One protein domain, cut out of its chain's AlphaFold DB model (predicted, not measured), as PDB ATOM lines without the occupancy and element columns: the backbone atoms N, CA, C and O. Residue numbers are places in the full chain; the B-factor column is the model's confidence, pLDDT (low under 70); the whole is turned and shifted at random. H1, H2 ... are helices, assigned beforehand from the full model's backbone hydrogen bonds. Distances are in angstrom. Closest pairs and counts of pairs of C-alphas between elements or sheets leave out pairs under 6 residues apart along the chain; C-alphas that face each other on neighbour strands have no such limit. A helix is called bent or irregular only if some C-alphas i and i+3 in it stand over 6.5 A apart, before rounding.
ATOM      1  N   GLU A  11      26.705  43.800 -49.244       91.00
ATOM      2  CA  GLU A  11      25.392  43.343 -49.698       91.00
ATOM      3  C   GLU A  11      24.681  44.418 -50.523       91.00
ATOM      4  O   GLU A  11      24.132  44.133 -51.585       91.00
ATOM      5  N   ALA A  12      24.733  45.676 -50.079       90.00
ATOM      6  CA  ALA A  12      24.129  46.788 -50.805       90.00
ATOM      7  C   ALA A  12      24.803  46.992 -52.171       90.00
ATOM      8  O   ALA A  12      24.107  47.187 -53.166       90.00
ATOM      9  N   ARG A  13      26.137  46.856 -52.245       92.19
ATOM     10  CA  ARG A  13      26.882  46.919 -53.518       92.19
ATOM     11  C   ARG A  13      26.525  45.764 -54.450       92.19
ATOM     12  O   ARG A  13      26.399  45.969 -55.656       92.19
ATOM     13  N   VAL A  14      26.355  44.557 -53.908       92.44
ATOM     14  CA  VAL A  14      25.897  43.393 -54.681       92.44
ATOM     15  C   VAL A  14      24.514  43.670 -55.266       92.44
ATOM     16  O   VAL A  14      24.342  43.575 -56.479       92.44
ATOM     17  N   MET A  15      23.551  44.080 -54.438       92.75
ATOM     18  CA  MET A  15      22.182  44.326 -54.896       92.75
ATOM     19  C   MET A  15      22.098  45.481 -55.901       92.75
ATOM     20  O   MET A  15      21.352  45.383 -56.875       92.75
ATOM     21  N   GLU A  16      22.895  46.536 -55.721       91.94
ATOM     22  CA  GLU A  16      23.005  47.634 -56.685       91.94
ATOM     23  C   GLU A  16      23.504  47.136 -58.049       91.94
ATOM     24  O   GLU A  16      22.887  47.436 -59.072       91.94
ATOM     25  N   ARG A  17      24.563  46.315 -58.083       90.38
ATOM     26  CA  ARG A  17      25.088  45.743 -59.337       90.38
ATOM     27  C   ARG A  17      24.089  44.823 -60.024       90.38
ATOM     28  O   ARG A  17      23.935  44.891 -61.240       90.38
ATOM     29  N   VAL A  18      23.397  43.981 -59.259       90.56
ATOM     30  CA  VAL A  18      22.346  43.090 -59.777       90.56
ATOM     31  C   VAL A  18      21.221  43.903 -60.421       90.56
ATOM     32  O   VAL A  18      20.770  43.566 -61.519       90.56
ATOM     33  N   PHE A  19      20.804  44.989 -59.762       90.31
ATOM     34  CA  PHE A  19      19.783  45.902 -60.265       90.31
ATOM     35  C   PHE A  19      20.240  46.635 -61.532       90.31
ATOM     36  O   PHE A  19      19.527  46.622 -62.533       90.31
ATOM     37  N   GLN A  20      21.447  47.212 -61.530       91.56
ATOM     38  CA  GLN A  20      22.013  47.928 -62.681       91.56
ATOM     39  C   GLN A  20      22.213  47.018 -63.896       91.56
ATOM     40  O   GLN A  20      21.961  47.427 -65.026       91.56
ATOM     41  N   ALA A  21      22.611  45.766 -63.674       90.81
ATOM     42  CA  ALA A  21      22.723  44.773 -64.734       90.81
ATOM     43  C   ALA A  21      21.361  44.232 -65.205       90.81
ATOM     44  O   ALA A  21      21.306  43.451 -66.157       90.81
ATOM     45  N   GLY A  22      20.259  44.594 -64.541       91.31
ATOM     46  CA  GLY A  22      18.897  44.169 -64.860       91.31
ATOM     47  C   GLY A  22      18.681  42.658 -64.769       91.31
ATOM     48  O   GLY A  22      17.914  42.115 -65.567       91.31
ATOM     49  N   LEU A  23      19.437  41.942 -63.926       90.69
ATOM     50  CA  LEU A  23      19.360  40.476 -63.838       90.69
ATOM     51  C   LEU A  23      17.922  40.023 -63.518       90.69
ATOM     52  O   LEU A  23      17.166  40.728 -62.851       90.69
ATOM     53  N   GLY A  24      17.532  38.850 -64.024       92.12
ATOM     54  CA  GLY A  24      16.178  38.327 -63.831       92.12
ATOM     55  C   GLY A  24      15.833  38.126 -62.351       92.12
ATOM     56  O   GLY A  24      16.715  37.884 -61.527       92.12
ATOM     57  N   LYS A  25      14.536  38.177 -62.018       93.75
ATOM     58  CA  LYS A  25      14.048  38.090 -60.631       93.75
ATOM     59  C   LYS A  25      14.596  36.869 -59.875       93.75
ATOM     60  O   LYS A  25      15.051  37.025 -58.751       93.75
ATOM     61  N   SER A  26      14.628  35.690 -60.500       94.19
ATOM     62  CA  SER A  26      15.149  34.473 -59.860       94.19
ATOM     63  C   SER A  26      16.635  34.575 -59.495       94.19
ATOM     64  O   SER A  26      17.026  34.180 -58.403       94.19
ATOM     65  N   VAL A  27      17.459  35.160 -60.374       93.38
ATOM     66  CA  VAL A  27      18.895  35.394 -60.121       93.38
ATOM     67  C   VAL A  27      19.077  36.381 -58.973       93.38
ATOM     68  O   VAL A  27      19.916  36.185 -58.099       93.38
ATOM     69  N   HIS A  28      18.267  37.437 -58.967       94.12
ATOM     70  CA  HIS A  28      18.267  38.433 -57.909       94.12
ATOM     71  C   HIS A  28      17.872  37.835 -56.550       94.12
ATOM     72  O   HIS A  28      18.516  38.137 -55.547       94.12
ATOM     73  N   ASP A  29      16.850  36.979 -56.502       95.12
ATOM     74  CA  ASP A  29      16.393  36.345 -55.262       95.12
ATOM     75  C   ASP A  29      17.425  35.331 -54.725       95.12
ATOM     76  O   ASP A  29      17.709  35.333 -53.525       95.12
ATOM     77  N   GLU A  30      18.065  34.538 -55.597       96.25
ATOM     78  CA  GLU A  30      19.165  33.637 -55.208       96.25
ATOM     79  C   GLU A  30      20.393  34.415 -54.696       96.25
ATOM     80  O   GLU A  30      20.961  34.061 -53.659       96.25
ATOM     81  N   LEU A  31      20.778  35.512 -55.364       95.31
ATOM     82  CA  LEU A  31      21.877  36.373 -54.909       95.31
ATOM     83  C   LEU A  31      21.561  37.062 -53.584       95.31
ATOM     84  O   LEU A  31      22.432  37.117 -52.720       95.31
ATOM     85  N   ARG A  32      20.320  37.525 -53.389       95.19
ATOM     86  CA  ARG A  32      19.882  38.088 -52.109       95.19
ATOM     87  C   ARG A  32      20.059  37.076 -50.980       95.19
ATOM     88  O   ARG A  32      20.642  37.415 -49.954       95.19
ATOM     89  N   HIS A  33      19.621  35.833 -51.181       95.62
ATOM     90  CA  HIS A  33      19.759  34.803 -50.155       95.62
ATOM     91  C   HIS A  33      21.231  34.501 -49.830       95.62
ATOM     92  O   HIS A  33      21.601  34.410 -48.661       95.62
ATOM     93  N   LEU A  34      22.099  34.432 -50.847       96.44
ATOM     94  CA  LEU A  34      23.544  34.288 -50.637       96.44
ATOM     95  C   LEU A  34      24.145  35.476 -49.873       96.44
ATOM     96  O   LEU A  34      24.984  35.263 -49.000       96.44
ATOM     97  N   THR A  35      23.713  36.708 -50.155       95.56
ATOM     98  CA  THR A  35      24.171  37.892 -49.411       95.56
ATOM     99  C   THR A  35      23.653  37.935 -47.974       95.56
ATOM    100  O   THR A  35      24.381  38.357 -47.083       95.56
ATOM    101  N   ASP A  36      22.438  37.445 -47.709       95.69
ATOM    102  CA  ASP A  36      21.916  37.328 -46.343       95.69
ATOM    103  C   ASP A  36      22.722  36.303 -45.526       95.69
ATOM    104  O   ASP A  36      23.060  36.556 -44.368       95.69
ATOM    105  N   LEU A  37      23.080  35.167 -46.138       96.50
ATOM    106  CA  LEU A  37      23.956  34.167 -45.523       96.50
ATOM    107  C   LEU A  37      25.375  34.710 -45.304       96.50
ATOM    108  O   LEU A  37      25.942  34.492 -44.235       96.50
ATOM    109  N   HIS A  38      25.926  35.452 -46.271       96.38
ATOM    110  CA  HIS A  38      27.199  36.162 -46.114       96.38
ATOM    111  C   HIS A  38      27.175  37.100 -44.903       96.38
ATOM    112  O   HIS A  38      28.066  37.013 -44.061       96.38
ATOM    113  N   ARG A  39      26.133  37.929 -44.766       95.81
ATOM    114  CA  ARG A  39      25.984  38.835 -43.622       95.81
ATOM    115  C   ARG A  39      26.009  38.077 -42.295       95.81
ATOM    116  O   ARG A  39      26.720  38.479 -41.387       95.81
ATOM    117  N   HIS A  40      25.301  36.950 -42.186       95.12
ATOM    118  CA  HIS A  40      25.349  36.136 -40.965       95.12
ATOM    119  C   HIS A  40      26.758  35.599 -40.668       95.12
ATOM    120  O   HIS A  40      27.182  35.581 -39.515       95.12
ATOM    121  N   ILE A  41      27.497  35.169 -41.696       96.69
ATOM    122  CA  ILE A  41      28.889  34.718 -41.555       96.69
ATOM    123  C   ILE A  41      29.776  35.877 -41.078       96.69
ATOM    124  O   ILE A  41      30.573  35.702 -40.154       96.69
ATOM    125  N   GLU A  42      29.614  37.067 -41.658       96.38
ATOM    126  CA  GLU A  42      30.335  38.276 -41.258       96.38
ATOM    127  C   GLU A  42      30.011  38.682 -39.810       96.38
ATOM    128  O   GLU A  42      30.918  38.992 -39.036       96.38
ATOM    129  N   ASP A  43      28.742  38.608 -39.407       95.94
ATOM    130  CA  ASP A  43      28.299  38.879 -38.039       95.94
ATOM    131  C   ASP A  43      28.945  37.906 -37.041       95.94
ATOM    132  O   ASP A  43      29.432  38.327 -35.989       95.94
ATOM    133  N   TYR A  44      29.022  36.608 -37.362       95.31
ATOM    134  CA  TYR A  44      29.733  35.640 -36.518       95.31
ATOM    135  C   TYR A  44      31.232  35.936 -36.433       95.31
ATOM    136  O   TYR A  44      31.802  35.853 -35.345       95.31
ATOM    137  N   TYR A  45      31.870  36.334 -37.536       94.56
ATOM    138  CA  TYR A  45      33.259  36.797 -37.511       94.56
ATOM    139  C   TYR A  45      33.436  38.015 -36.583       94.56
ATOM    140  O   TYR A  45      34.286  37.978 -35.692       94.56
ATOM    141  N   LYS A  46      32.606  39.056 -36.726       94.50
ATOM    142  CA  LYS A  46      32.669  40.277 -35.900       94.50
ATOM    143  C   LYS A  46      32.437  39.974 -34.420       94.50
ATOM    144  O   LYS A  46      33.151  40.484 -33.559       94.50
ATOM    145  N   ASN A  47      31.476  39.102 -34.117       92.12
ATOM    146  CA  ASN A  47      31.206  38.654 -32.751       92.12
ATOM    147  C   ASN A  47      32.394  37.884 -32.162       92.12
ATOM    148  O   ASN A  47      32.747  38.089 -30.999       92.12
ATOM    149  N   PHE A  48      33.044  37.031 -32.959       89.12
ATOM    150  CA  PHE A  48      34.253  36.330 -32.542       89.12
ATOM    151  C   PHE A  48      35.400  37.307 -32.265       89.12
ATOM    152  O   PHE A  48      36.043  37.204 -31.221       89.12
ATOM    153  N   GLU A  49      35.638  38.264 -33.162       91.38
ATOM    154  CA  GLU A  49      36.675  39.288 -33.013       91.38
ATOM    155  C   GLU A  49      36.456  40.135 -31.752       91.38
ATOM    156  O   GLU A  49      37.381  40.314 -30.958       91.38
ATOM    157  N   ALA A  50      35.223  40.583 -31.505       90.44
ATOM    158  CA  ALA A  50      34.877  41.323 -30.295       90.44
ATOM    159  C   ALA A  50      35.108  40.488 -29.021       90.44
ATOM    160  O   ALA A  50      35.683  40.977 -28.045       90.44
ATOM    161  N   ALA A  51      34.711  39.209 -29.029       82.69
ATOM    162  CA  ALA A  51      34.943  38.296 -27.910       82.69
ATOM    163  C   ALA A  51      36.444  38.037 -27.679       82.69
ATOM    164  O   ALA A  51      36.899  38.007 -26.532       82.69
ATOM    165  N   PHE A  52      37.226  37.916 -28.755       83.12
ATOM    166  CA  PHE A  52      38.680  37.794 -28.700       83.12
ATOM    167  C   PHE A  52      39.327  39.039 -28.077       83.12
ATOM    168  O   PHE A  52      40.084  38.916 -27.115       83.12
ATOM    169  N   GLN A  53      38.976  40.241 -28.541       87.38
ATOM    170  CA  GLN A  53      39.493  41.499 -27.985       87.38
ATOM    171  C   GLN A  53      39.132  41.664 -26.502       87.38
ATOM    172  O   GLN A  53      39.964  42.084 -25.690       87.38
ATOM    173  N   LEU A  54      37.908  41.284 -26.117       84.38
ATOM    174  CA  LEU A  54      37.487  41.271 -24.718       84.38
ATOM    175  C   LEU A  54      38.333  40.295 -23.889       84.38
ATOM    176  O   LEU A  54      38.802  40.662 -22.810       84.38
ATOM    177  N   LYS A  55      38.565  39.075 -24.391       79.62
ATOM    178  CA  LYS A  55      39.424  38.074 -23.740       79.62
ATOM    179  C   LYS A  55      40.834  38.632 -23.514       79.62
ATOM    180  O   LYS A  55      41.314  38.579 -22.383       79.62
ATOM    181  N   GLU A  56      41.460  39.213 -24.538       79.88
ATOM    182  CA  GLU A  56      42.801  39.812 -24.439       79.88
ATOM    183  C   GLU A  56      42.855  40.938 -23.395       79.88
ATOM    184  O   GLU A  56      43.744  40.966 -22.541       79.88
ATOM    185  N   SER A  57      41.850  41.820 -23.384       85.00
ATOM    186  CA  SER A  57      41.737  42.883 -22.379       85.00
ATOM    187  C   SER A  57      41.624  42.328 -20.954       85.00
ATOM    188  O   SER A  57      42.302  42.798 -20.036       85.00
ATOM    189  N   LEU A  58      40.808  41.290 -20.751       75.12
ATOM    190  CA  LEU A  58      40.646  40.643 -19.447       75.12
ATOM    191  C   LEU A  58      41.931  39.938 -18.990       75.12
ATOM    192  O   LEU A  58      42.275  40.008 -17.808       75.12
ATOM    193  N   ILE A  59      42.662  39.297 -19.908       74.19
ATOM    194  CA  ILE A  59      43.960  38.668 -19.623       74.19
ATOM    195  C   ILE A  59      44.985  39.729 -19.213       74.19
ATOM    196  O   ILE A  59      45.674  39.553 -18.204       74.19
ATOM    197  N   ALA A  60      45.061  40.849 -19.934       75.88
ATOM    198  CA  ALA A  60      45.951  41.956 -19.591       75.88
ATOM    199  C   ALA A  60      45.647  42.513 -18.189       75.88
ATOM    200  O   ALA A  60      46.559  42.669 -17.374       75.88
ATOM    201  N   GLN A  61      44.366  42.714 -17.862       77.06
ATOM    202  CA  GLN A  61      43.941  43.138 -16.524       77.06
ATOM    203  C   GLN A  61      44.285  42.103 -15.443       77.06
ATOM    204  O   GLN A  61      44.721  42.475 -14.352       77.06
ATOM    205  N   CYS A  62      44.134  40.804 -15.729       72.19
ATOM    206  CA  CYS A  62      44.548  39.741 -14.812       72.19
ATOM    207  C   CYS A  62      46.053  39.788 -14.536       72.19
ATOM    208  O   CYS A  62      46.452  39.673 -13.378       72.19
ATOM    209  N   ARG A  63      46.881  39.971 -15.576       75.12
ATOM    210  CA  ARG A  63      48.345  40.070 -15.449       75.12
ATOM    211  C   ARG A  63      48.746  41.267 -14.588       75.12
ATOM    212  O   ARG A  63      49.461  41.079 -13.609       75.12
ATOM    213  N   GLN A  64      48.210  42.454 -14.883       78.94
ATOM    214  CA  GLN A  64      48.465  43.672 -14.101       78.94
ATOM    215  C   GLN A  64      48.073  43.504 -12.628       78.94
ATOM    216  O   GLN A  64      48.826  43.858 -11.724       78.94
ATOM    217  N   LEU A  65      46.896  42.929 -12.367       76.69
ATOM    218  CA  LEU A  65      46.405  42.744 -11.005       76.69
ATOM    219  C   LEU A  65      47.196  41.671 -10.244       76.69
ATOM    220  O   LEU A  65      47.468  41.837  -9.057       76.69
ATOM    221  N   ALA A  66      47.591  40.585 -10.912       72.62
ATOM    222  CA  ALA A  66      48.453  39.562 -10.328       72.62
ATOM    223  C   ALA A  66      49.840  40.125  -9.982       72.62
ATOM    224  O   ALA A  66      50.369  39.844  -8.903       72.62
ATOM    225  N   GLU A  67      50.403  40.961 -10.855       77.06
ATOM    226  CA  GLU A  67      51.660  41.661 -10.606       77.06
ATOM    227  C   GLU A  67      51.545  42.585  -9.389       77.06
ATOM    228  O   GLU A  67      52.326  42.431  -8.447       77.06
ATOM    229  N   ALA A  68      50.506  43.426  -9.336       77.62
ATOM    230  CA  ALA A  68      50.233  44.325  -8.213       77.62
ATOM    231  C   ALA A  68      50.043  43.583  -6.876       77.62
ATOM    232  O   ALA A  68      50.531  44.033  -5.843       77.62
ATOM    233  N   ILE A  69      49.393  42.414  -6.886       76.75
ATOM    234  CA  ILE A  69      49.253  41.546  -5.702       76.75
ATOM    235  C   ILE A  69      50.614  40.992  -5.249       76.75
ATOM    236  O   ILE A  69      50.842  40.798  -4.054       76.75
ATOM    237  N   SER A  70      51.510  40.699  -6.193       73.69
ATOM    238  CA  SER A  70      52.799  40.053  -5.923       73.69
ATOM    239  C   SER A  70      53.938  41.023  -5.579       73.69
ATOM    240  O   SER A  70      54.898  40.614  -4.927       73.69
ATOM    241  N   ALA A  71      53.852  42.290  -5.997       72.44
ATOM    242  CA  ALA A  71      54.911  43.283  -5.819       72.44
ATOM    243  C   ALA A  71      55.256  43.578  -4.338       72.44
ATOM    244  O   ALA A  71      56.444  43.551  -4.007       72.44
ATOM    245  N   PRO A  72      54.288  43.742  -3.408       65.31
ATOM    246  CA  PRO A  72      54.586  43.962  -1.986       65.31
ATOM    247  C   PRO A  72      55.305  42.774  -1.333       65.31
ATOM    248  O   PRO A  72      56.192  42.954  -0.504       65.31
ATOM    249  N   VAL A  73      54.961  41.550  -1.757       60.81
ATOM    250  CA  VAL A  73      55.546  40.299  -1.245       60.81
ATOM    251  C   VAL A  73      57.010  40.153  -1.670       60.81
ATOM    252  O   VAL A  73      57.825  39.657  -0.897       60.81
ATOM    253  N   ARG A  74      57.364  40.609  -2.880       58.41
ATOM    254  CA  ARG A  74      58.747  40.574  -3.388       58.41
ATOM    255  C   ARG A  74      59.635  41.668  -2.792       58.41
ATOM    256  O   ARG A  74      60.833  41.455  -2.664       58.41
ATOM    257  N   GLY A  75      59.058  42.808  -2.415       60.44
ATOM    258  CA  GLY A  75      59.779  43.936  -1.817       60.44
ATOM    259  C   GLY A  75      60.088  43.799  -0.322       60.44
ATOM    260  O   GLY A  75      60.585  44.749   0.271       60.44
ATOM    261  N   GLY A  76      59.761  42.667   0.314       54.50
ATOM    262  CA  GLY A  76      59.972  42.463   1.754       54.50
ATOM    263  C   GLY A  76      59.060  43.306   2.658       54.50
ATOM    264  O   GLY A  76      59.230  43.299   3.875       54.50
ATOM    265  N   ALA A  77      58.076  44.009   2.089       56.88
ATOM    266  CA  ALA A  77      57.106  44.782   2.846       56.88
ATOM    267  C   ALA A  77      56.097  43.826   3.496       56.88
ATOM    268  O   ALA A  77      55.262  43.211   2.828       56.88
ATOM    269  N   THR A  78      56.151  43.683   4.819       57.44
ATOM    270  CA  THR A  78      55.067  43.035   5.556       57.44
ATOM    271  C   THR A  78      53.827  43.912   5.433       57.44
ATOM    272  O   THR A  78      53.816  45.014   5.977       57.44
ATOM    273  N   ALA A  79      52.796  43.433   4.729       57.81
ATOM    274  CA  ALA A  79      51.451  44.014   4.728       57.81
ATOM    275  C   ALA A  79      50.902  43.997   6.168       57.81
ATOM    276  O   ALA A  79      50.287  43.024   6.623       57.81
ATOM    277  N   GLY A  80      51.270  45.020   6.934       59.19
ATOM    278  CA  GLY A  80      51.111  45.058   8.383       59.19
ATOM    279  C   GLY A  80      49.771  45.642   8.808       59.19
ATOM    280  O   GLY A  80      49.267  45.276   9.869       59.19
ATOM    281  N   GLY A  81      49.175  46.500   7.973       74.62
ATOM    282  CA  GLY A  81      47.915  47.173   8.261       74.62
ATOM    283  C   GLY A  81      46.682  46.318   7.963       74.62
ATOM    284  O   GLY A  81      46.661  45.493   7.049       74.62
ATOM    285  N   VAL A  82      45.607  46.545   8.722       78.50
ATOM    286  CA  VAL A  82      44.274  45.989   8.423       78.50
ATOM    287  C   VAL A  82      43.793  46.460   7.043       78.50
ATOM    288  O   VAL A  82      43.239  45.665   6.286       78.50
ATOM    289  N   GLU A  83      44.080  47.713   6.684       80.19
ATOM    290  CA  GLU A  83      43.744  48.309   5.386       80.19
ATOM    291  C   GLU A  83      44.442  47.593   4.217       80.19
ATOM    292  O   GLU A  83      43.778  47.224   3.247       80.19
ATOM    293  N   ASP A  84      45.733  47.265   4.349       76.75
ATOM    294  CA  ASP A  84      46.483  46.507   3.334       76.75
ATOM    295  C   ASP A  84      45.893  45.111   3.112       76.75
ATOM    296  O   ASP A  84      45.792  44.625   1.982       76.75
ATOM    297  N   ARG A  85      45.468  44.445   4.195       77.38
ATOM    298  CA  ARG A  85      44.839  43.117   4.121       77.38
ATOM    299  C   ARG A  85      43.473  43.175   3.440       77.38
ATOM    300  O   ARG A  85      43.157  42.278   2.656       77.38
ATOM    301  N   ILE A  86      42.686  44.219   3.708       80.25
ATOM    302  CA  ILE A  86      41.396  44.456   3.043       80.25
ATOM    303  C   ILE A  86      41.615  44.726   1.549       80.25
ATOM    304  O   ILE A  86      40.977  44.078   0.716       80.25
ATOM    305  N   ALA A  87      42.559  45.603   1.195       80.69
ATOM    306  CA  ALA A  87      42.894  45.917  -0.193       80.69
ATOM    307  C   ALA A  87      43.390  44.677  -0.961       80.69
ATOM    308  O   ALA A  87      42.931  44.401  -2.072       80.69
ATOM    309  N   LEU A  88      44.250  43.861  -0.342       80.06
ATOM    310  CA  LEU A  88      44.719  42.593  -0.905       80.06
ATOM    311  C   LEU A  88      43.572  41.589  -1.102       80.06
ATOM    312  O   LEU A  88      43.518  40.891  -2.119       80.06
ATOM    313  N   GLY A  89      42.640  41.513  -0.148       79.94
ATOM    314  CA  GLY A  89      41.434  40.689  -0.248       79.94
ATOM    315  C   GLY A  89      40.528  41.112  -1.410       79.94
ATOM    316  O   GLY A  89      40.081  40.264  -2.190       79.94
ATOM    317  N   ALA A  90      40.316  42.418  -1.579       83.06
ATOM    318  CA  ALA A  90      39.557  42.978  -2.695       83.06
ATOM    319  C   ALA A  90      40.242  42.706  -4.045       83.06
ATOM    320  O   ALA A  90      39.589  42.247  -4.986       83.06
ATOM    321  N   ALA A  91      41.564  42.886  -4.129       75.31
ATOM    322  CA  ALA A  91      42.349  42.597  -5.328       75.31
ATOM    323  C   ALA A  91      42.271  41.113  -5.729       75.31
ATOM    324  O   ALA A  91      42.011  40.794  -6.888       75.31
ATOM    325  N   ARG A  92      42.403  40.181  -4.774       73.88
ATOM    326  CA  ARG A  92      42.249  38.734  -5.031       73.88
ATOM    327  C   ARG A  92      40.838  38.364  -5.492       73.88
ATOM    328  O   ARG A  92      40.675  37.532  -6.390       73.88
ATOM    329  N   SER A  93      39.822  38.992  -4.903       75.56
ATOM    330  CA  SER A  93      38.422  38.792  -5.296       75.56
ATOM    331  C   SER A  93      38.174  39.284  -6.723       75.56
ATOM    332  O   SER A  93      37.586  38.566  -7.532       75.56
ATOM    333  N   ARG A  94      38.708  40.462  -7.072       77.12
ATOM    334  CA  ARG A  94      38.651  41.010  -8.432       77.12
ATOM    335  C   ARG A  94      39.402  40.138  -9.438       77.12
ATOM    336  O   ARG A  94      38.861  39.881 -10.507       77.12
ATOM    337  N   LEU A  95      40.586  39.628  -9.096       68.62
ATOM    338  CA  LEU A  95      41.335  38.703  -9.957       68.62
ATOM    339  C   LEU A  95      40.515  37.443 -10.260       68.62
ATOM    340  O   LEU A  95      40.405  37.037 -11.412       68.62
ATOM    341  N   THR A  96      39.875  36.872  -9.237       68.75
ATOM    342  CA  THR A  96      38.996  35.704  -9.399       68.75
ATOM    343  C   THR A  96      37.811  36.011 -10.319       68.75
ATOM    344  O   THR A  96      37.426  35.175 -11.135       68.75
ATOM    345  N   LEU A  97      37.219  37.204 -10.199       70.38
ATOM    346  CA  LEU A  97      36.119  37.636 -11.060       70.38
ATOM    347  C   LEU A  97      36.569  37.803 -12.518       70.38
ATOM    348  O   LEU A  97      35.902  37.293 -13.413       70.38
ATOM    349  N   LEU A  98      37.706  38.464 -12.753       68.38
ATOM    350  CA  LEU A  98      38.265  38.648 -14.096       68.38
ATOM    351  C   LEU A  98      38.566  37.302 -14.766       68.38
ATOM    352  O   LEU A  98      38.156  37.093 -15.902       68.38
ATOM    353  N   GLN A  99      39.156  36.350 -14.037       66.00
ATOM    354  CA  GLN A  99      39.405  34.993 -14.541       66.00
ATOM    355  C   GLN A  99      38.118  34.269 -14.968       66.00
ATOM    356  O   GLN A  99      38.109  33.560 -15.973       66.00
ATOM    357  N   ARG A 100      37.010  34.448 -14.233       65.75
ATOM    358  CA  ARG A 100      35.707  33.881 -14.623       65.75
ATOM    359  C   ARG A 100      35.182  34.510 -15.911       65.75
ATOM    360  O   ARG A 100      34.674  33.788 -16.762       65.75
ATOM    361  N   TRP A 101      35.318  35.825 -16.063       71.38
ATOM    362  CA  TRP A 101      34.920  36.511 -17.292       71.38
ATOM    363  C   TRP A 101      35.781  36.110 -18.490       71.38
ATOM    364  O   TRP A 101      35.230  35.911 -19.569       71.38
ATOM    365  N   THR A 102      37.087  35.890 -18.304       66.12
ATOM    366  CA  THR A 102      37.957  35.329 -19.351       66.12
ATOM    367  C   THR A 102      37.451  33.960 -19.809       66.12
ATOM    368  O   THR A 102      37.384  33.707 -21.009       66.12
ATOM    369  N   ALA A 103      37.020  33.103 -18.877       66.38
ATOM    370  CA  ALA A 103      36.452  31.797 -19.211       66.38
ATOM    371  C   ALA A 103      35.134  31.890 -19.996       66.38
ATOM    372  O   ALA A 103      34.902  31.101 -20.911       66.38
ATOM    373  N   ILE A 104      34.270  32.850 -19.648       70.88
ATOM    374  CA  ILE A 104      33.009  33.094 -20.362       70.88
ATOM    375  C   ILE A 104      33.290  33.597 -21.781       70.88
ATOM    376  O   ILE A 104      32.761  33.027 -22.730       70.88
ATOM    377  N   ALA A 105      34.164  34.597 -21.931       70.94
ATOM    378  CA  ALA A 105      34.555  35.117 -23.242       70.94
ATOM    379  C   ALA A 105      35.124  33.999 -24.129       70.94
ATOM    380  O   ALA A 105      34.733  33.855 -25.282       70.94
ATOM    381  N   PHE A 106      35.968  33.140 -23.553       71.25
ATOM    382  CA  PHE A 106      36.516  31.975 -24.233       71.25
ATOM    383  C   PHE A 106      35.432  31.003 -24.734       71.25
ATOM    384  O   PHE A 106      35.436  30.603 -25.899       71.25
ATOM    385  N   ARG A 107      34.480  30.635 -23.866       74.81
ATOM    386  CA  ARG A 107      33.337  29.776 -24.220       74.81
ATOM    387  C   ARG A 107      32.566  30.353 -25.405       74.81
ATOM    388  O   ARG A 107      32.256  29.626 -26.348       74.81
ATOM    389  N   ASP A 108      32.255  31.642 -25.339       77.69
ATOM    390  CA  ASP A 108      31.446  32.322 -26.349       77.69
ATOM    391  C   ASP A 108      32.179  32.397 -27.691       77.69
ATOM    392  O   ASP A 108      31.565  32.160 -28.733       77.69
ATOM    393  N   SER A 109      33.500  32.587 -27.684       77.75
ATOM    394  CA  SER A 109      34.325  32.466 -28.889       77.75
ATOM    395  C   SER A 109      34.247  31.064 -29.516       77.75
ATOM    396  O   SER A 109      34.038  30.954 -30.723       77.75
ATOM    397  N   VAL A 110      34.334  29.985 -28.726       77.50
ATOM    398  CA  VAL A 110      34.211  28.602 -29.246       77.50
ATOM    399  C   VAL A 110      32.819  28.339 -29.828       77.50
ATOM    400  O   VAL A 110      32.697  27.755 -30.906       77.50
ATOM    401  N   MET A 111      31.764  28.790 -29.146       81.25
ATOM    402  CA  MET A 111      30.391  28.680 -29.651       81.25
ATOM    403  C   MET A 111      30.214  29.434 -30.971       81.25
ATOM    404  O   MET A 111      29.593  28.918 -31.899       81.25
ATOM    405  N   THR A 112      30.812  30.620 -31.076       88.31
ATOM    406  CA  THR A 112      30.754  31.448 -32.285       88.31
ATOM    407  C   THR A 112      31.439  30.770 -33.472       88.31
ATOM    408  O   THR A 112      30.874  30.767 -34.562       88.31
ATOM    409  N   ILE A 113      32.585  30.102 -33.269       85.38
ATOM    410  CA  ILE A 113      33.238  29.297 -34.322       85.38
ATOM    411  C   ILE A 113      32.310  28.182 -34.822       85.38
ATOM    412  O   ILE A 113      32.244  27.932 -36.022       85.38
ATOM    413  N   SER A 114      31.572  27.511 -33.932       86.38
ATOM    414  CA  SER A 114      30.623  26.480 -34.370       86.38
ATOM    415  C   SER A 114      29.477  27.058 -35.193       86.38
ATOM    416  O   SER A 114      29.090  26.443 -36.177       86.38
ATOM    417  N   HIS A 115      28.923  28.207 -34.804       91.12
ATOM    418  CA  HIS A 115      27.857  28.835 -35.587       91.12
ATOM    419  C   HIS A 115      28.372  29.361 -36.933       91.12
ATOM    420  O   HIS A 115      27.645  29.322 -37.923       91.12
ATOM    421  N   PHE A 116      29.637  29.785 -36.990       93.69
ATOM    422  CA  PHE A 116      30.311  30.121 -38.239       93.69
ATOM    423  C   PHE A 116      30.385  28.906 -39.181       93.69
ATOM    424  O   PHE A 116      30.029  29.028 -40.349       93.69
ATOM    425  N   ASP A 117      30.762  27.721 -38.679       92.94
ATOM    426  CA  ASP A 117      30.767  26.457 -39.446       92.94
ATOM    427  C   ASP A 117      29.369  26.090 -39.980       92.94
ATOM    428  O   ASP A 117      29.193  25.739 -41.152       92.94
ATOM    429  N   ASP A 118      28.346  26.222 -39.131       92.94
ATOM    430  CA  ASP A 118      26.954  25.964 -39.512       92.94
ATOM    431  C   ASP A 118      26.496  26.939 -40.618       92.94
ATOM    432  O   ASP A 118      25.855  26.531 -41.593       92.94
ATOM    433  N   ALA A 119      26.887  28.216 -40.532       96.00
ATOM    434  CA  ALA A 119      26.586  29.226 -41.545       96.00
ATOM    435  C   ALA A 119      27.335  28.985 -42.869       96.00
ATOM    436  O   ALA A 119      26.732  29.094 -43.940       96.00
ATOM    437  N   LEU A 120      28.610  28.570 -42.822       96.19
ATOM    438  CA  LEU A 120      29.343  28.112 -44.010       96.19
ATOM    439  C   LEU A 120      28.635  26.924 -44.667       96.19
ATOM    440  O   LEU A 120      28.517  26.858 -45.892       96.19
ATOM    441  N   THR A 121      28.147  25.978 -43.866       95.44
ATOM    442  CA  THR A 121      27.406  24.814 -44.362       95.44
ATOM    443  C   THR A 121      26.131  25.248 -45.087       95.44
ATOM    444  O   THR A 121      25.918  24.826 -46.223       95.44
ATOM    445  N   ALA A 122      25.337  26.143 -44.491       96.25
ATOM    446  CA  ALA A 122      24.139  26.699 -45.123       96.25
ATOM    447  C   ALA A 122      24.457  27.426 -46.442       96.25
ATOM    448  O   ALA A 122      23.787  27.203 -47.449       96.25
ATOM    449  N   PHE A 123      25.533  28.220 -46.476       97.25
ATOM    450  CA  PHE A 123      25.998  28.890 -47.693       97.25
ATOM    451  C   PHE A 123      26.360  27.898 -48.809       97.25
ATOM    452  O   PHE A 123      25.951  28.061 -49.960       97.25
ATOM    453  N   ASN A 124      27.083  26.825 -48.478       95.75
ATOM    454  CA  ASN A 124      27.431  25.781 -49.445       95.75
ATOM    455  C   ASN A 124      26.197  25.024 -49.967       95.75
ATOM    456  O   ASN A 124      26.158  24.678 -51.150       95.75
ATOM    457  N   VAL A 125      25.210  24.759 -49.105       95.88
ATOM    458  CA  VAL A 125      23.937  24.132 -49.497       95.88
ATOM    459  C   VAL A 125      23.191  25.032 -50.477       95.88
ATOM    460  O   VAL A 125      22.864  24.567 -51.567       95.88
ATOM    461  N   GLN A 126      23.054  26.326 -50.174       96.19
ATOM    462  CA  GLN A 126      22.411  27.276 -51.084       96.19
ATOM    463  C   GLN A 126      23.098  27.310 -52.454       96.19
ATOM    464  O   GLN A 126      22.428  27.278 -53.485       96.19
ATOM    465  N   LEU A 127      24.435  27.341 -52.495       95.25
ATOM    466  CA  LEU A 127      25.170  27.291 -53.762       95.25
ATOM    467  C   LEU A 127      24.893  26.002 -54.542       95.25
ATOM    468  O   LEU A 127      24.866  26.022 -55.764       95.25
ATOM    469  N   LYS A 128      24.721  24.867 -53.866       94.19
ATOM    470  CA  LYS A 128      24.427  23.594 -54.531       94.19
ATOM    471  C   LYS A 128      23.000  23.548 -55.083       94.19
ATOM    472  O   LYS A 128      22.778  22.920 -56.113       94.19
ATOM    473  N   GLU A 129      22.058  24.178 -54.389       94.69
ATOM    474  CA  GLU A 129      20.635  24.209 -54.747       94.69
ATOM    475  C   GLU A 129      20.283  25.316 -55.751       94.69
ATOM    476  O   GLU A 129      19.208  25.284 -56.343       94.69
ATOM    477  N   SER A 130      21.190  26.269 -55.977       94.44
ATOM    478  CA  SER A 130      20.994  27.372 -56.923       94.44
ATOM    479  C   SER A 130      20.888  26.856 -58.358       94.44
ATOM    480  O   SER A 130      21.809  26.215 -58.869       94.44
ATOM    481  N   THR A 131      19.782  27.178 -59.032       94.62
ATOM    482  CA  THR A 131      19.530  26.749 -60.418       94.62
ATOM    483  C   THR A 131      19.680  27.878 -61.426       94.62
ATOM    484  O   THR A 131      19.827  27.611 -62.617       94.62
ATOM    485  N   HIS A 132      19.627  29.135 -60.978       94.00
ATOM    486  CA  HIS A 132      19.630  30.299 -61.863       94.00
ATOM    487  C   HIS A 132      20.992  31.005 -61.907       94.00
ATOM    488  O   HIS A 132      21.225  31.832 -62.790       94.00
ATOM    489  N   LEU A 133      21.907  30.677 -60.989       93.69
ATOM    490  CA  LEU A 133      23.265  31.220 -60.971       93.69
ATOM    491  C   LEU A 133      24.216  30.449 -61.903       93.69
ATOM    492  O   LEU A 133      24.205  29.216 -61.918       93.69
ATOM    493  N   PRO A 134      25.116  31.140 -62.629       92.50
ATOM    494  CA  PRO A 134      26.042  30.523 -63.582       92.50
ATOM    495  C   PRO A 134      27.266  29.895 -62.888       92.50
ATOM    496  O   PRO A 134      28.416  30.173 -63.225       92.50
ATOM    497  N   LEU A 135      27.037  29.039 -61.891       92.38
ATOM    498  CA  LEU A 135      28.088  28.550 -60.991       92.38
ATOM    499  C   LEU A 135      29.168  27.710 -61.685       92.38
ATOM    500  O   LEU A 135      30.311  27.693 -61.231       92.38
ATOM    501  N   SER A 136      28.831  27.032 -62.786       90.56
ATOM    502  CA  SER A 136      29.769  26.208 -63.562       90.56
ATOM    503  C   SER A 136      30.807  27.020 -64.339       90.56
ATOM    504  O   SER A 136      31.813  26.466 -64.770       90.56
ATOM    505  N   GLN A 137      30.565  28.317 -64.536       90.38
ATOM    506  CA  GLN A 137      31.435  29.219 -65.295       90.38
ATOM    507  C   GLN A 137      32.393  30.006 -64.382       90.38
ATOM    508  O   GLN A 137      33.204  30.797 -64.856       90.38
ATOM    509  N   ILE A 138      32.309  29.801 -63.063       90.44
ATOM    510  CA  ILE A 138      33.087  30.548 -62.074       90.44
ATOM    511  C   ILE A 138      34.447  29.891 -61.863       90.44
ATOM    512  O   ILE A 138      34.541  28.736 -61.458       90.44
ATOM    513  N   THR A 139      35.505  30.671 -62.070       84.00
ATOM    514  CA  THR A 139      36.900  30.251 -61.862       84.00
ATOM    515  C   THR A 139      37.413  30.525 -60.447       84.00
ATOM    516  O   THR A 139      38.438  29.971 -60.051       84.00
ATOM    517  N   ALA A 140      36.712  31.360 -59.673       82.88
ATOM    518  CA  ALA A 140      37.081  31.679 -58.298       82.88
ATOM    519  C   ALA A 140      37.059  30.414 -57.408       82.88
ATOM    520  O   ALA A 140      36.091  29.647 -57.446       82.88
ATOM    521  N   PRO A 141      38.104  30.168 -56.596       84.12
ATOM    522  CA  PRO A 141      38.205  28.945 -55.809       84.12
ATOM    523  C   PRO A 141      37.254  28.949 -54.604       84.12
ATOM    524  O   PRO A 141      37.194  29.914 -53.846       84.12
ATOM    525  N   LYS A 142      36.598  27.810 -54.340       89.12
ATOM    526  CA  LYS A 142      35.814  27.573 -53.109       89.12
ATOM    527  C   LYS A 142      36.709  27.210 -51.918       89.12
ATOM    528  O   LYS A 142      36.619  26.117 -51.360       89.12
ATOM    529  N   ALA A 143      37.644  28.097 -51.580       91.19
ATOM    530  CA  ALA A 143      38.708  27.808 -50.618       91.19
ATOM    531  C   ALA A 143      38.293  27.969 -49.141       91.19
ATOM    532  O   ALA A 143      38.967  27.401 -48.281       91.19
ATOM    533  N   TRP A 144      37.184  28.657 -48.839       94.81
ATOM    534  CA  TRP A 144      36.770  28.989 -47.463       94.81
ATOM    535  C   TRP A 144      36.625  27.764 -46.558       94.81
ATOM    536  O   TRP A 144      37.122  27.777 -45.437       94.81
ATOM    537  N   ASN A 145      36.056  26.660 -47.053       91.50
ATOM    538  CA  ASN A 145      35.933  25.426 -46.265       91.50
ATOM    539  C   ASN A 145      37.306  24.850 -45.890       91.50
ATOM    540  O   ASN A 145      37.511  24.397 -44.768       91.50
ATOM    541  N   LYS A 146      38.265  24.878 -46.826       90.38
ATOM    542  CA  LYS A 146      39.628  24.395 -46.577       90.38
ATOM    543  C   LYS A 146      40.341  25.299 -45.570       90.38
ATOM    544  O   LYS A 146      40.958  24.781 -44.645       90.38
ATOM    545  N   THR A 147      40.236  26.617 -45.740       89.81
ATOM    546  CA  THR A 147      40.769  27.614 -44.800       89.81
ATOM    547  C   THR A 147      40.230  27.361 -43.390       89.81
ATOM    548  O   THR A 147      41.009  27.240 -42.447       89.81
ATOM    549  N   PHE A 148      38.909  27.189 -43.263       88.44
ATOM    550  CA  PHE A 148      38.243  26.950 -41.989       88.44
ATOM    551  C   PHE A 148      38.685  25.637 -41.331       88.44
ATOM    552  O   PHE A 148      39.111  25.647 -40.183       88.44
ATOM    553  N   VAL A 149      38.657  24.512 -42.054       84.25
ATOM    554  CA  VAL A 149      39.028  23.195 -41.500       84.25
ATOM    555  C   VAL A 149      40.500  23.133 -41.081       84.25
ATOM    556  O   VAL A 149      40.821  22.488 -40.087       84.25
ATOM    557  N   ILE A 150      41.402  23.802 -41.808       80.00
ATOM    558  CA  ILE A 150      42.823  23.875 -41.432       80.00
ATOM    559  C   ILE A 150      43.003  24.671 -40.137       80.00
ATOM    560  O   ILE A 150      43.759  24.245 -39.265       80.00
ATOM    561  N   ALA A 151      42.327  25.814 -40.012       79.94
ATOM    562  CA  ALA A 151      42.424  26.663 -38.828       79.94
ATOM    563  C   ALA A 151      41.715  26.050 -37.609       79.94
ATOM    564  O   ALA A 151      42.166  26.206 -36.476       79.94
ATOM    565  N   PHE A 152      40.625  25.320 -37.843       79.81
ATOM    566  CA  PHE A 152      39.758  24.776 -36.807       79.81
ATOM    567  C   PHE A 152      39.453  23.291 -37.070       79.81
ATOM    568  O   PHE A 152      38.322  22.953 -37.391       79.81
ATOM    569  N   PRO A 153      40.423  22.370 -36.924       66.94
ATOM    570  CA  PRO A 153      40.226  20.952 -37.257       66.94
ATOM    571  C   PRO A 153      39.359  20.179 -36.248       66.94
ATOM    572  O   PRO A 153      38.895  19.078 -36.542       66.94
ATOM    573  N   ALA A 154      39.163  20.719 -35.040       69.62
ATOM    574  CA  ALA A 154      38.476  20.053 -33.930       69.62
ATOM    575  C   ALA A 154      37.365  20.912 -33.295       69.62
ATOM    576  O   ALA A 154      36.982  20.679 -32.149       69.62
ATOM    577  N   GLN A 155      36.828  21.898 -34.017       68.19
ATOM    578  CA  GLN A 155      35.824  22.848 -33.525       68.19
ATOM    579  C   GLN A 155      34.567  22.182 -32.955       68.19
ATOM    580  O   GLN A 155      34.057  22.604 -31.917       68.19
ATOM    581  N   LYS A 156      34.090  21.096 -33.580       63.72
ATOM    582  CA  LYS A 156      32.910  20.355 -33.097       63.72
ATOM    583  C   LYS A 156      33.178  19.658 -31.765       63.72
ATOM    584  O   LYS A 156      32.347  19.714 -30.861       63.72
ATOM    585  N   ASN A 157      34.364  19.068 -31.619       60.34
ATOM    586  CA  ASN A 157      34.795  18.483 -30.352       60.34
ATOM    587  C   ASN A 157      34.957  19.580 -29.297       60.34
ATOM    588  O   ASN A 157      34.450  19.432 -28.191       60.34
ATOM    589  N   ALA A 158      35.553  20.717 -29.671       58.69
ATOM    590  CA  ALA A 158      35.746  21.851 -28.778       58.69
ATOM    591  C   ALA A 158      34.435  22.384 -28.199       58.69
ATOM    592  O   ALA A 158      34.319  22.553 -26.986       58.69
ATOM    593  N   ARG A 159      33.421  22.577 -29.050       62.75
ATOM    594  CA  ARG A 159      32.070  22.952 -28.623       62.75
ATOM    595  C   ARG A 159      31.495  21.956 -27.620       62.75
ATOM    596  O   ARG A 159      31.016  22.371 -26.569       62.75
ATOM    597  N   ASN A 160      31.528  20.663 -27.941       60.59
ATOM    598  CA  ASN A 160      30.956  19.627 -27.080       60.59
ATOM    599  C   ASN A 160      31.653  19.593 -25.716       60.59
ATOM    600  O   ASN A 160      30.991  19.557 -24.682       60.59
ATOM    601  N   THR A 161      32.984  19.684 -25.694       59.31
ATOM    602  CA  THR A 161      33.751  19.710 -24.447       59.31
ATOM    603  C   THR A 161      33.440  20.955 -23.617       59.31
ATOM    604  O   THR A 161      33.217  20.853 -22.411       59.31
ATOM    605  N   VAL A 162      33.359  22.127 -24.248       60.09
ATOM    606  CA  VAL A 162      33.004  23.384 -23.576       60.09
ATOM    607  C   VAL A 162      31.575  23.342 -23.012       60.09
ATOM    608  O   VAL A 162      31.346  23.782 -21.883       60.09
ATOM    609  N   ALA A 163      30.623  22.770 -23.753       58.09
ATOM    610  CA  ALA A 163      29.252  22.576 -23.287       58.09
ATOM    611  C   ALA A 163      29.195  21.662 -22.049       58.09
ATOM    612  O   ALA A 163      28.563  22.014 -21.052       58.09
ATOM    613  N   HIS A 164      29.919  20.539 -22.060       56.03
ATOM    614  CA  HIS A 164      29.966  19.616 -20.922       56.03
ATOM    615  C   HIS A 164      30.732  20.169 -19.708       56.03
ATOM    616  O   HIS A 164      30.337  19.926 -18.566       56.03
ATOM    617  N   GLU A 165      31.784  20.965 -19.904       52.88
ATOM    618  CA  GLU A 165      32.460  21.654 -18.796       52.88
ATOM    619  C   GLU A 165      31.537  22.673 -18.105       52.88
ATOM    620  O   GLU A 165      31.516  22.760 -16.872       52.88
ATOM    621  N   ALA A 166      30.692  23.385 -18.859       48.50
ATOM    622  CA  ALA A 166      29.680  24.273 -18.281       48.50
ATOM    623  C   ALA A 166      28.631  23.502 -17.444       48.50
ATOM    624  O   ALA A 166      28.227  23.953 -16.363       48.50
ATOM    625  N   GLU A 167      28.236  22.303 -17.881       39.34
ATOM    626  CA  GLU A 167      27.375  21.397 -17.104       39.34
ATOM    627  C   GLU A 167      28.055  20.905 -15.813       39.34
ATOM    628  O   GLU A 167      27.419  20.815 -14.757       39.34
ATOM    629  N   ASN A 168      29.360  20.625 -15.861       43.81
ATOM    630  CA  ASN A 168      30.139  20.200 -14.697       43.81
ATOM    631  C   ASN A 168      30.334  21.331 -13.672       43.81
ATOM    632  O   ASN A 168      30.362  21.072 -12.464       43.81
ATOM    633  N   TYR A 169      30.420  22.587 -14.121       45.97
ATOM    634  CA  TYR A 169      30.504  23.766 -13.251       45.97
ATOM    635  C   TYR A 169      29.189  24.086 -12.530       45.97
ATOM    636  O   TYR A 169      29.207  24.504 -11.372       45.97
ATOM    637  N   THR A 170      28.048  23.863 -13.184       40.47
ATOM    638  CA  THR A 170      26.714  24.104 -12.602       40.47
ATOM    639  C   THR A 170      26.253  22.982 -11.665       40.47
ATOM    640  O   THR A 170      25.298  23.165 -10.909       40.47
ATOM    641  N   ARG A 171      26.946  21.832 -11.649       41.56
ATOM    642  CA  ARG A 171      26.638  20.677 -10.786       41.56
ATOM    643  C   ARG A 171      27.882  20.177 -10.033       41.56
ATOM    644  O   ARG A 171      28.481  19.173 -10.432       41.56
ATOM    645  N   PRO A 172      28.229  20.777  -8.876       46.47
ATOM    646  CA  PRO A 172      29.423  20.419  -8.096       46.47
ATOM    647  C   PRO A 172      29.518  18.926  -7.734       46.47
ATOM    648  O   PRO A 172      30.614  18.372  -7.629       46.47
ATOM    649  N   ASN A 173      28.369  18.261  -7.579       45.25
ATOM    650  CA  ASN A 173      28.282  16.846  -7.216       45.25
ATOM    651  C   ASN A 173      28.674  15.896  -8.364       45.25
ATOM    652  O   ASN A 173      29.209  14.825  -8.090       45.25
ATOM    653  N   TYR A 210      44.221  19.404 -22.699       44.69
ATOM    654  CA  TYR A 210      43.451  18.374 -22.047       44.69
ATOM    655  C   TYR A 210      43.952  16.940 -22.399       44.69
ATOM    656  O   TYR A 210      44.784  16.736 -23.268       44.69
ATOM    657  N   SER A 211      43.449  15.930 -21.680       37.59
ATOM    658  CA  SER A 211      43.925  14.534 -21.626       37.59
ATOM    659  C   SER A 211      43.259  13.532 -22.603       37.59
ATOM    660  O   SER A 211      42.312  13.851 -23.322       37.59
ATOM    661  N   ARG A 212      43.721  12.264 -22.547       38.88
ATOM    662  CA  ARG A 212      43.313  11.091 -23.362       38.88
ATOM    663  C   ARG A 212      41.825  10.674 -23.274       38.88
ATOM    664  O   ARG A 212      41.421   9.808 -24.040       38.88
ATOM    665  N   ASP A 213      40.983  11.315 -22.464       31.53
ATOM    666  CA  ASP A 213      39.532  11.033 -22.394       31.53
ATOM    667  C   ASP A 213      38.695  11.809 -23.441       31.53
ATOM    668  O   ASP A 213      37.487  11.967 -23.287       31.53
ATOM    669  N   GLY A 214      39.324  12.300 -24.518       33.75
ATOM    670  CA  GLY A 214      38.647  13.030 -25.603       33.75
ATOM    671  C   GLY A 214      38.736  14.549 -25.495       33.75
ATOM    672  O   GLY A 214      37.870  15.268 -25.991       33.75
ATOM    673  N   ASN A 215      39.785  15.053 -24.856       28.84
ATOM    674  CA  ASN A 215      39.880  16.449 -24.512       28.84
ATOM    675  C   ASN A 215      41.025  17.148 -25.339       28.84
ATOM    676  O   ASN A 215      42.090  16.573 -25.539       28.84
ATOM    677  N   ILE A 216      40.845  18.400 -25.800       33.84
ATOM    678  CA  ILE A 216      41.751  19.251 -26.654       33.84
ATOM    679  C   ILE A 216      43.194  19.514 -26.104       33.84
ATOM    680  O   ILE A 216      43.393  20.098 -25.063       33.84
ATOM    681  N   LEU A 217      44.284  19.237 -26.816       37.56
ATOM    682  CA  LEU A 217      45.638  19.560 -26.294       37.56
ATOM    683  C   LEU A 217      46.121  21.008 -26.553       37.56
ATOM    684  O   LEU A 217      46.985  21.479 -25.826       37.56
ATOM    685  N   GLU A 218      45.557  21.735 -27.517       35.50
ATOM    686  CA  GLU A 218      45.700  23.195 -27.668       35.50
ATOM    687  C   GLU A 218      44.678  23.677 -28.716       35.50
ATOM    688  O   GLU A 218      44.654  23.158 -29.828       35.50
ATOM    689  N   SER A 219      43.822  24.657 -28.406       40.06
ATOM    690  CA  SER A 219      43.144  25.470 -29.430       40.06
ATOM    691  C   SER A 219      43.493  26.921 -29.154       40.06
ATOM    692  O   SER A 219      43.023  27.496 -28.170       40.06
ATOM    693  N   LYS A 220      44.374  27.476 -29.990       54.31
ATOM    694  CA  LYS A 220      44.771  28.876 -29.904       54.31
ATOM    695  C   LYS A 220      43.700  29.737 -30.545       54.31
ATOM    696  O   LYS A 220      43.621  29.854 -31.762       54.31
ATOM    697  N   LEU A 221      42.851  30.321 -29.705       69.25
ATOM    698  CA  LEU A 221      42.001  31.446 -30.095       69.25
ATOM    699  C   LEU A 221      42.861  32.711 -30.068       69.25
ATOM    700  O   LEU A 221      42.739  33.532 -29.156       69.25
ATOM    701  N   ASP A 222      43.796  32.782 -31.012       72.25
ATOM    702  CA  ASP A 222      44.758  33.863 -31.188       72.25
ATOM    703  C   ASP A 222      44.396  34.734 -32.404       72.25
ATOM    704  O   ASP A 222      43.369  34.549 -33.063       72.25
ATOM    705  N   GLN A 223      45.258  35.698 -32.729       82.31
ATOM    706  CA  GLN A 223      45.071  36.540 -33.910       82.31
ATOM    707  C   GLN A 223      45.040  35.723 -35.219       82.31
ATOM    708  O   GLN A 223      44.409  36.141 -36.189       82.31
ATOM    709  N   GLY A 224      45.683  34.552 -35.263       81.25
ATOM    710  CA  GLY A 224      45.624  33.634 -36.400       81.25
ATOM    711  C   GLY A 224      44.209  33.109 -36.644       81.25
ATOM    712  O   GLY A 224      43.768  33.078 -37.794       81.25
ATOM    713  N   ALA A 225      43.464  32.793 -35.582       83.31
ATOM    714  CA  ALA A 225      42.054  32.408 -35.676       83.31
ATOM    715  C   ALA A 225      41.183  33.540 -36.254       83.31
ATOM    716  O   ALA A 225      40.389  33.300 -37.166       83.31
ATOM    717  N   VAL A 226      41.373  34.779 -35.785       87.69
ATOM    718  CA  VAL A 226      40.672  35.965 -36.322       87.69
ATOM    719  C   VAL A 226      40.978  36.134 -37.814       87.69
ATOM    720  O   VAL A 226      40.068  36.267 -38.633       87.69
ATOM    721  N   ASN A 227      42.259  36.053 -38.181       89.69
ATOM    722  CA  ASN A 227      42.707  36.195 -39.562       89.69
ATOM    723  C   ASN A 227      42.126  35.104 -40.476       89.69
ATOM    724  O   ASN A 227      41.753  35.396 -41.611       89.69
ATOM    725  N   ALA A 228      42.017  33.863 -39.990       89.25
ATOM    726  CA  ALA A 228      41.442  32.754 -40.746       89.25
ATOM    727  C   ALA A 228      39.939  32.941 -41.010       89.25
ATOM    728  O   ALA A 228      39.483  32.712 -42.133       89.25
ATOM    729  N   LEU A 229      39.168  33.400 -40.014       92.62
ATOM    730  CA  LEU A 229      37.743  33.708 -40.192       92.62
ATOM    731  C   LEU A 229      37.544  34.868 -41.174       92.62
ATOM    732  O   LEU A 229      36.759  34.745 -42.112       92.62
ATOM    733  N   MET A 230      38.324  35.946 -41.031       96.19
ATOM    734  CA  MET A 230      38.323  37.064 -41.979       96.19
ATOM    735  C   MET A 230      38.669  36.600 -43.404       96.19
ATOM    736  O   MET A 230      38.056  37.041 -44.375       96.19
ATOM    737  N   GLN A 231      39.636  35.690 -43.553       95.62
ATOM    738  CA  GLN A 231      39.991  35.126 -44.854       95.62
ATOM    739  C   GLN A 231      38.839  34.316 -45.462       95.62
ATOM    740  O   GLN A 231      38.628  34.396 -46.672       95.62
ATOM    741  N   CYS A 232      38.076  33.575 -44.653       96.25
ATOM    742  CA  CYS A 232      36.880  32.874 -45.125       96.25
ATOM    743  C   CYS A 232      35.821  33.856 -45.646       96.25
ATOM    744  O   CYS A 232      35.292  33.633 -46.732       96.25
ATOM    745  N   VAL A 233      35.561  34.950 -44.917       97.00
ATOM    746  CA  VAL A 233      34.629  36.015 -45.338       97.00
ATOM    747  C   VAL A 233      35.053  36.589 -46.693       97.00
ATOM    748  O   VAL A 233      34.279  36.546 -47.645       97.00
ATOM    749  N   ARG A 234      36.318  37.006 -46.836       95.75
ATOM    750  CA  ARG A 234      36.839  37.564 -48.101       95.75
ATOM    751  C   ARG A 234      36.733  36.591 -49.274       95.75
ATOM    752  O   ARG A 234      36.336  36.975 -50.365       95.75
ATOM    753  N   GLN A 235      37.042  35.312 -49.050       96.25
ATOM    754  CA  GLN A 235      36.908  34.280 -50.084       96.25
ATOM    755  C   GLN A 235      35.452  34.104 -50.547       96.25
ATOM    756  O   GLN A 235      35.220  33.768 -51.708       96.25
ATOM    757  N   ILE A 236      34.473  34.332 -49.665       96.81
ATOM    758  CA  ILE A 236      33.050  34.334 -50.017       96.81
ATOM    759  C   ILE A 236      32.687  35.597 -50.806       96.81
ATOM    760  O   ILE A 236      32.025  35.481 -51.838       96.81
ATOM    761  N   GLU A 237      33.140  36.777 -50.375       95.56
ATOM    762  CA  GLU A 237      32.925  38.043 -51.094       95.56
ATOM    763  C   GLU A 237      33.471  37.987 -52.530       95.56
ATOM    764  O   GLU A 237      32.778  38.362 -53.484       95.56
ATOM    765  N   ASP A 238      34.687  37.458 -52.697       94.69
ATOM    766  CA  ASP A 238      35.331  37.245 -53.996       94.69
ATOM    767  C   ASP A 238      34.497  36.305 -54.875       94.69
ATOM    768  O   ASP A 238      34.279  36.564 -56.062       94.69
ATOM    769  N   TYR A 239      33.981  35.222 -54.287       96.38
ATOM    770  CA  TYR A 239      33.164  34.250 -55.005       96.38
ATOM    771  C   TYR A 239      31.820  34.844 -55.438       96.38
ATOM    772  O   TYR A 239      31.444  34.699 -56.599       96.38
ATOM    773  N   ILE A 240      31.120  35.569 -54.558       95.75
ATOM    774  CA  ILE A 240      29.868  36.269 -54.892       95.75
ATOM    775  C   ILE A 240      30.110  37.307 -55.992       95.75
ATOM    776  O   ILE A 240      29.342  37.390 -56.951       95.75
ATOM    777  N   THR A 241      31.209  38.057 -55.908       94.56
ATOM    778  CA  THR A 241      31.592  39.020 -56.946       94.56
ATOM    779  C   THR A 241      31.817  38.324 -58.290       94.56
ATOM    780  O   THR A 241      31.357  38.821 -59.318       94.56
ATOM    781  N   ALA A 242      32.453  37.149 -58.295       94.81
ATOM    782  CA  ALA A 242      32.635  36.352 -59.503       94.81
ATOM    783  C   ALA A 242      31.304  35.834 -60.079       94.81
ATOM    784  O   ALA A 242      31.131  35.883 -61.298       94.81
ATOM    785  N   ILE A 243      30.348  35.408 -59.234       94.81
ATOM    786  CA  ILE A 243      28.987  35.037 -59.674       94.81
ATOM    787  C   ILE A 243      28.361  36.196 -60.455       94.81
ATOM    788  O   ILE A 243      27.857  35.993 -61.560       94.81
ATOM    789  N   ILE A 244      28.414  37.409 -59.896       93.62
ATOM    790  CA  ILE A 244      27.820  38.602 -60.508       93.62
ATOM    791  C   ILE A 244      28.497  38.895 -61.843       93.62
ATOM    792  O   ILE A 244      27.800  38.998 -62.846       93.62
ATOM    793  N   SER A 245      29.830  38.965 -61.887       92.75
ATOM    794  CA  SER A 245      30.571  39.266 -63.120       92.75
ATOM    795  C   SER A 245      30.198  38.324 -64.267       92.75
ATOM    796  O   SER A 245      29.908  38.779 -65.374       92.75
ATOM    797  N   VAL A 246      30.126  37.019 -63.995       94.00
ATOM    798  CA  VAL A 246      29.714  36.015 -64.985       94.00
ATOM    799  C   VAL A 246      28.245  36.195 -65.381       94.00
ATOM    800  O   VAL A 246      27.929  36.215 -66.569       94.00
ATOM    801  N   ALA A 247      27.345  36.385 -64.410       91.31
ATOM    802  CA  ALA A 247      25.920  36.588 -64.677       91.31
ATOM    803  C   ALA A 247      25.649  37.853 -65.509       91.31
ATOM    804  O   ALA A 247      24.712  37.876 -66.305       91.31
ATOM    805  N   THR A 248      26.473  38.892 -65.350       90.56
ATOM    806  CA  THR A 248      26.386  40.119 -66.148       90.56
ATOM    807  C   THR A 248      26.983  39.983 -67.545       90.56
ATOM    808  O   THR A 248      26.489  40.633 -68.457       90.56
ATOM    809  N   ALA A 249      28.006  39.143 -67.731       87.75
ATOM    810  CA  ALA A 249      28.649  38.932 -69.031       87.75
ATOM    811  C   ALA A 249      27.833  38.031 -69.975       87.75
ATOM    812  O   ALA A 249      28.035  38.066 -71.183       87.75
ATOM    813  N   GLY A 250      26.927  37.211 -69.430       74.00
ATOM    814  CA  GLY A 250      26.026  36.350 -70.204       74.00
ATOM    815  C   GLY A 250      24.778  37.048 -70.764       74.00
ATOM    816  O   GLY A 250      23.881  36.358 -71.246       74.00
ATOM    817  N   LYS A 251      24.695  38.377 -70.656       59.44
ATOM    818  CA  LYS A 251      23.634  39.218 -71.221       59.44
ATOM    819  C   LYS A 251      24.113  39.942 -72.465       59.44
ATOM    820  O   LYS A 251      23.278  40.076 -73.385       59.44
TER     821      LYS A 251
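Overview. This is residues 11 to 173 and 210 to 251 of the 251 residues of an uncharacterized protein of Rhizobium taibaishanense (UniProt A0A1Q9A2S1). Two very long helices, H2 and H3, fold back on each other as a hairpin along the length of a rod, and residues 71 to 78 and 80 to 86 stick out at its turn. Toward the other end H1 and H6 pack on H2 as a three-helix bundle, H4 packs on H6, and H5 packs on residues 107 to 114 of H3. The printed part has 205 residues with six named helices, H1 to H6 in order, and no named strand: all helix. It is loose, with a radius of gyration of the C-alphas of 24.1 A, and spans 84 by 38 by 25 A.

Arrangement. Start at H1, residues 11 to 20, H2, residues 25 to 74, and H6, residues 223 to 249, an up and down bundle, each running against the one before it. H1 and H2, a helical hairpin, touch at Glu 11 and Thr 35, their closest C-alphas, 5.6 A apart. H2 touches H6 with residues 31 to 49 alone, closest at the C-alphas of Tyr 45 and Leu 229, 6.1 A. H3, residues 82 to 129, touches H2 at a shallow tilt of 19 degrees, opposite ways, closest at the C-alphas of Phe 48 and Ser 109, 5.3 A. H4, residues 144 to 151, touches H6, closest at the C-alphas of Trp 144 and Cys 232, 4.5 A. H5, residues 155 to 170, touches H3 at a steep tilt of 39 degrees, closest at the C-alphas of Met 111 and Arg 159, 6.1 A. Every O i to N i+4 pair is within hydrogen-bond range in H1, H3, H4, H5 and H6; in H2, 44 of 46 are.

Along the chain. Find C-alpha 11 at (25.392, 43.343, -49.698), where H1 begins. H2 runs 72.7 A and is only just irregular, with C-alphas 69 and 72 6.9 A apart; H3 runs 70.9 A. H6 runs 38.8 A to C-alpha 249 at (28.649, 38.932, -69.031).

Size, cuts and confidence. The C-alphas farthest apart, of Gly 80 and Lys 251, are 84.4 A apart. Residues 174 to 209 are cut out, leaving 21.3 A between C-alphas 173 and 210. The link from H3 to H4 is long. Look for pLDDT under 70 in 50 residues, among them 72 to 80, 153 to 173 and 210 to 221.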